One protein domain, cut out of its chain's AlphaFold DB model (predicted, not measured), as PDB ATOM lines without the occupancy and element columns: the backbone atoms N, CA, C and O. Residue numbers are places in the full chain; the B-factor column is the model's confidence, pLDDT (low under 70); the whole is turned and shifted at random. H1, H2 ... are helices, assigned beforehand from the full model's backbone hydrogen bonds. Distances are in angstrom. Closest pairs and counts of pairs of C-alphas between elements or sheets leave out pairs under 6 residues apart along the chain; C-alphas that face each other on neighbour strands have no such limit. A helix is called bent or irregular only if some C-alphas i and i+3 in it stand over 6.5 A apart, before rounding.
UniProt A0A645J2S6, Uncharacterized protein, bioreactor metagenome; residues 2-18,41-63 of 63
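What this domain is: This is residues 2 to 18 and 41 to 63 of the 63 residues of an uncharacterized protein of bioreactor metagenome (UniProt A0A645J2S6). Two helices, H1 and H2, lie side by side and run the same way, close together at their first residues. An unnamed stretch, residues 2 to 6, leads into H1 at one end of the long axis, and another, residues 56 to 63, turns aside after H2 at the other end. The printed part has 40 residues with two named helices, H1 then H2, and no named strand; the class is all helix. It is loose, with a radius of gyration of the C-alphas of 11.4 A, and elongated, with spans of 35 by 19 by 19 A.

Where its parts are: From Lys 2, with its C-alpha at (103.857, 47.435, 105.811), the backbone reaches H1, residues 7 to 18. H1 begins at C-alpha 7, (117.748, 49.534, 102.756), and is 16.4 A long from first to last C-alpha. H2, residues 42 to 55, is 19.7 A long and ends at C-alpha 55, (134.272, 58.517, 95.517). H2 is irregular: C-alphas 44 and 47 are 7.7 A apart, and its line is a rough one.

How they stand to each other: H1 touches H2 with residues 7 to 11 alone. Their closest C-alphas, those of Ser 7 and Leu 42, are 4.8 A apart. Their lines stand at a shallow tilt of 30 degrees, the same way, and their centres are 11.4 A apart. Every O i to N i+4 pair is within hydrogen-bond range in H1; in H2 it is 7 of 10.

The domain as a whole: The two C-alphas farthest apart, those of Lys 2 and Gly 57, are 35.6 A apart. Residues 19 to 40 are cut out and not printed, and C-alphas 18 and 41 are 21.3 A apart across the cut. The link from H1 to H2 runs across this cut. The mean pLDDT of the printed part is 93.9, and residue 2 is under 70.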
ATOM      1  N   LYS A   2     104.342  46.857 107.085       61.66
ATOM      2  CA  LYS A   2     103.857  47.435 105.811       61.66
ATOM      3  C   LYS A   2     104.471  48.786 105.390       61.66
ATOM      4  O   LYS A   2     104.484  49.072 104.202       61.66
ATOM      5  N   SER A   3     104.991  49.582 106.327       78.38
ATOM      6  CA  SER A   3     105.545  50.916 106.037       78.38
ATOM      7  C   SER A   3     107.075  50.996 106.072       78.38
ATOM      8  O   SER A   3     107.624  52.051 105.758       78.38
ATOM      9  N   TYR A   4     107.783  49.925 106.459       80.19
ATOM     10  CA  TYR A   4     109.248  49.958 106.449       80.19
ATOM     11  C   TYR A   4     109.752  49.935 105.014       80.19
ATOM     12  O   TYR A   4     109.366  49.075 104.224       80.19
ATOM     13  N   LYS A   5     110.637  50.876 104.695       89.19
ATOM     14  CA  LYS A   5     111.375  50.867 103.438       89.19
ATOM     15  C   LYS A   5     112.618  50.001 103.587       89.19
ATOM     16  O   LYS A   5     113.285  50.043 104.628       89.19
ATOM     17  N   GLY A   6     112.889  49.208 102.555       92.69
ATOM     18  CA  GLY A   6     114.099  48.399 102.498       92.69
ATOM     19  C   GLY A   6     115.338  49.282 102.372       92.69
ATOM     20  O   GLY A   6     115.263  50.397 101.852       92.69
ATOM     21  N   SER A   7     116.488  48.790 102.826       95.25
ATOM     22  CA  SER A   7     117.748  49.534 102.756       95.25
ATOM     23  C   SER A   7     118.112  49.890 101.316       95.25
ATOM     24  O   SER A   7     118.542  51.013 101.069       95.25
ATOM     25  N   GLN A   8     117.875  48.982 100.359       96.75
ATOM     26  CA  GLN A   8     118.116  49.264  98.940       96.75
ATOM     27  C   GLN A   8     117.227  50.405  98.428       96.75
ATOM     28  O   GLN A   8     117.746  51.336  97.830       96.75
ATOM     29  N   GLU A   9     115.927  50.406  98.747       96.25
ATOM     30  CA  GLU A   9     115.014  51.490  98.343       96.25
ATOM     31  C   GLU A   9     115.468  52.850  98.899       96.25
ATOM     32  O   GLU A   9     115.401  53.865  98.206       96.25
ATOM     33  N   LEU A  10     115.936  52.889 100.152       95.62
ATOM     34  CA  LEU A  10     116.447  54.117 100.771       95.62
ATOM     35  C   LEU A  10     117.742  54.600 100.101       95.62
ATOM     36  O   LEU A  10     117.898  55.797  99.870       95.62
ATOM     37  N   ILE A  11     118.641  53.676  99.761       97.12
ATOM     38  CA  ILE A  11     119.898  53.963  99.059       97.12
ATOM     39  C   ILE A  11     119.626  54.474  97.641       97.12
ATOM     40  O   ILE A  11     120.196  55.487  97.237       97.12
ATOM     41  N   ASP A  12     118.717  53.833  96.909       97.88
ATOM     42  CA  ASP A  12     118.334  54.257  95.563       97.88
ATOM     43  C   ASP A  12     117.740  55.665  95.587       97.88
ATOM     44  O   ASP A  12     118.106  56.505  94.768       97.88
ATOM     45  N   LYS A  13     116.886  55.965  96.575       96.06
ATOM     46  CA  LYS A  13     116.324  57.308  96.771       96.06
ATOM     47  C   LYS A  13     117.386  58.352  97.097       96.06
ATOM     48  O   LYS A  13     117.346  59.434  96.516       96.06
ATOM     49  N   LEU A  14     118.333  58.033  97.982       96.69
ATOM     50  CA  LEU A  14     119.451  58.920  98.315       96.69
ATOM     51  C   LEU A  14     120.244  59.288  97.057       96.69
ATOM     52  O   LEU A  14     120.466  60.466  96.790       96.69
ATOM     53  N   PHE A  15     120.639  58.293  96.263       97.69
ATOM     54  CA  PHE A  15     121.462  58.538  95.081       97.69
ATOM     55  C   PHE A  15     120.674  59.064  93.879       97.69
ATOM     56  O   PHE A  15     121.251  59.733  93.028       97.69
ATOM     57  N   ALA A  16     119.364  58.825  93.804       98.12
ATOM     58  CA  ALA A  16     118.500  59.504  92.843       98.12
ATOM     59  C   ALA A  16     118.394  61.002  93.163       98.12
ATOM     60  O   ALA A  16     118.534  61.833  92.264       98.12
ATOM     61  N   PHE A  17     118.202  61.352  94.441       96.56
ATOM     62  CA  PHE A  17     118.203  62.741  94.896       96.56
ATOM     63  C   PHE A  17     119.549  63.413  94.608       96.56
ATOM     64  O   PHE A  17     119.577  64.439  93.928       96.56
ATOM     65  N   GLU A  18     120.648  62.782  95.031       97.56
ATOM     66  CA  GLU A  18     122.013  63.256  94.796       97.56
ATOM     67  C   GLU A  18     122.293  63.474  93.306       97.56
ATOM     68  O   GLU A  18     122.698  64.563  92.921       97.56
ATOM     69  N   LYS A  41     118.447  46.377 108.142       92.69
ATOM     70  CA  LYS A  41     118.809  47.622 108.831       92.69
ATOM     71  C   LYS A  41     119.759  48.449 107.964       92.69
ATOM     72  O   LYS A  41     120.877  48.019 107.698       92.69
ATOM     73  N   LEU A  42     119.352  49.672 107.610       93.81
ATOM     74  CA  LEU A  42     120.146  50.579 106.763       93.81
ATOM     75  C   LEU A  42     121.559  50.808 107.309       93.81
ATOM     76  O   LEU A  42     122.512  50.885 106.539       93.81
ATOM     77  N   TYR A  43     121.704  50.880 108.636       93.50
ATOM     78  CA  TYR A  43     122.997  51.145 109.257       93.50
ATOM     79  C   TYR A  43     124.033  50.028 109.032       93.50
ATOM     80  O   TYR A  43     125.230  50.283 109.126       93.50
ATOM     81  N   ASN A  44     123.607  48.823 108.635       94.81
ATOM     82  CA  ASN A  44     124.520  47.750 108.229       94.81
ATOM     83  C   ASN A  44     125.177  48.016 106.860       94.81
ATOM     84  O   ASN A  44     126.136  47.342 106.501       94.81
ATOM     85  N   ARG A  45     124.673  48.990 106.089       96.00
ATOM     86  CA  ARG A  45     125.188  49.377 104.763       96.00
ATOM     87  C   ARG A  45     125.848  50.758 104.748       96.00
ATOM     88  O   ARG A  45     126.078  51.318 103.678       96.00
ATOM     89  N   LEU A  46     126.183  51.317 105.913       96.25
ATOM     90  CA  LEU A  46     126.836  52.630 105.986       96.25
ATOM     91  C   LEU A  46     128.176  52.665 105.266       96.25
ATOM     92  O   LEU A  46     128.463  53.649 104.593       96.25
ATOM     93  N   ASP A  47     128.966  51.598 105.363       97.44
ATOM     94  CA  ASP A  47     130.266  51.513 104.693       97.44
ATOM     95  C   ASP A  47     130.142  51.727 103.174       97.44
ATOM     96  O   ASP A  47     130.876  52.522 102.588       97.44
ATOM     97  N   GLU A  48     129.145  51.102 102.546       97.69
ATOM     98  CA  GLU A  48     128.861  51.262 101.121       97.69
ATOM     99  C   GLU A  48     128.468  52.704 100.771       97.69
ATOM    100  O   GLU A  48     129.012  53.286  99.825       97.69
ATOM    101  N   ILE A  49     127.550  53.290 101.545       97.56
ATOM    102  CA  ILE A  49     127.062  54.659 101.340       97.56
ATOM    103  C   ILE A  49     128.224  55.651 101.460       97.56
ATOM    104  O   ILE A  49     128.436  56.471 100.566       97.56
ATOM    105  N   ILE A  50     129.023  55.533 102.524       97.50
ATOM    106  CA  ILE A  50     130.167  56.408 102.801       97.50
ATOM    107  C   ILE A  50     131.222  56.277 101.701       97.50
ATOM    108  O   ILE A  50     131.679  57.288 101.170       97.50
ATOM    109  N   LYS A  51     131.598  55.050 101.312       98.44
ATOM    110  CA  LYS A  51     132.584  54.819 100.242       98.44
ATOM    111  C   LYS A  51     132.116  55.382  98.906       98.44
ATOM    112  O   LYS A  51     132.921  55.946  98.164       98.44
ATOM    113  N   ARG A  52     130.831  55.236  98.570       98.12
ATOM    114  CA  ARG A  52     130.277  55.806  97.338       98.12
ATOM    115  C   ARG A  52     130.298  57.332  97.373       98.12
ATOM    116  O   ARG A  52     130.788  57.921  96.419       98.12
ATOM    117  N   LEU A  53     129.854  57.956  98.462       97.81
ATOM    118  CA  LEU A  53     129.856  59.415  98.597       97.81
ATOM    119  C   LEU A  53     131.272  60.005  98.554       97.81
ATOM    120  O   LEU A  53     131.503  60.965  97.828       97.81
ATOM    121  N   LYS A  54     132.250  59.368  99.212       98.00
ATOM    122  CA  LYS A  54     133.661  59.775  99.118       98.00
ATOM    123  C   LYS A  54     134.203  59.702  97.688       98.00
ATOM    124  O   LYS A  54     134.885  60.619  97.250       98.00
ATOM    125  N   ARG A  55     133.880  58.640  96.937       98.31
ATOM    126  CA  ARG A  55     134.272  58.517  95.517       98.31
ATOM    127  C   ARG A  55     133.624  59.569  94.618       98.31
ATOM    128  O   ARG A  55     134.206  59.912  93.598       98.31
ATOM    129  N   LEU A  56     132.445  60.062  94.989       97.44
ATOM    130  CA  LEU A  56     131.761  61.160  94.302       97.44
ATOM    131  C   LEU A  56     132.304  62.545  94.701       97.44
ATOM    132  O   LEU A  56     131.833  63.547  94.179       97.44
ATOM    133  N   GLY A  57     133.297  62.614  95.598       97.38
ATOM    134  CA  GLY A  57     133.940  63.862  96.013       97.38
ATOM    135  C   GLY A  57     133.312  64.535  97.235       97.38
ATOM    136  O   GLY A  57     133.725  65.634  97.592       97.38
ATOM    137  N   TYR A  58     132.346  63.897  97.902       97.38
ATOM    138  CA  TYR A  58     131.759  64.437  99.128       97.38
ATOM    139  C   TYR A  58     132.657  64.192 100.348       97.38
ATOM    140  O   TYR A  58     133.210  63.101 100.527       97.38
ATOM    141  N   THR A  59     132.734  65.189 101.230       95.94
ATOM    142  CA  THR A  59     133.336  65.068 102.563       95.94
ATOM    143  C   THR A  59     132.258  64.888 103.630       95.94
ATOM    144  O   THR A  59     131.083  65.189 103.420       95.94
ATOM    145  N   PHE A  60     132.656  64.334 104.774       95.00
ATOM    146  CA  PHE A  60     131.794  64.194 105.941       95.00
ATOM    147  C   PHE A  60     132.363  65.065 107.048       95.00
ATOM    148  O   PHE A  60     133.465  64.796 107.526       95.00
ATOM    149  N   GLU A  61     131.592  66.063 107.455       92.44
ATOM    150  CA  GLU A  61     131.948  66.964 108.544       92.44
ATOM    151  C   GLU A  61     131.211  66.573 109.826       92.44
ATOM    152  O   GLU A  61     130.130  65.973 109.796       92.44
ATOM    153  N   LYS A  62     131.813  66.903 110.968       89.38
ATOM    154  CA  LYS A  62     131.125  66.834 112.259       89.38
ATOM    155  C   LYS A  62     130.222  68.060 112.384       89.38
ATOM    156  O   LYS A  62     130.616  69.144 111.962       89.38
ATOM    157  N   LEU A  63     129.032  67.860 112.946       78.88
ATOM    158  CA  LEU A  63     128.184  68.960 113.407       78.88
ATOM    159  C   LEU A  63     128.746  69.562 114.696       78.88
ATOM    160  O   LEU A  63     129.297  68.776 115.504       78.88
TER     161      LEU A  63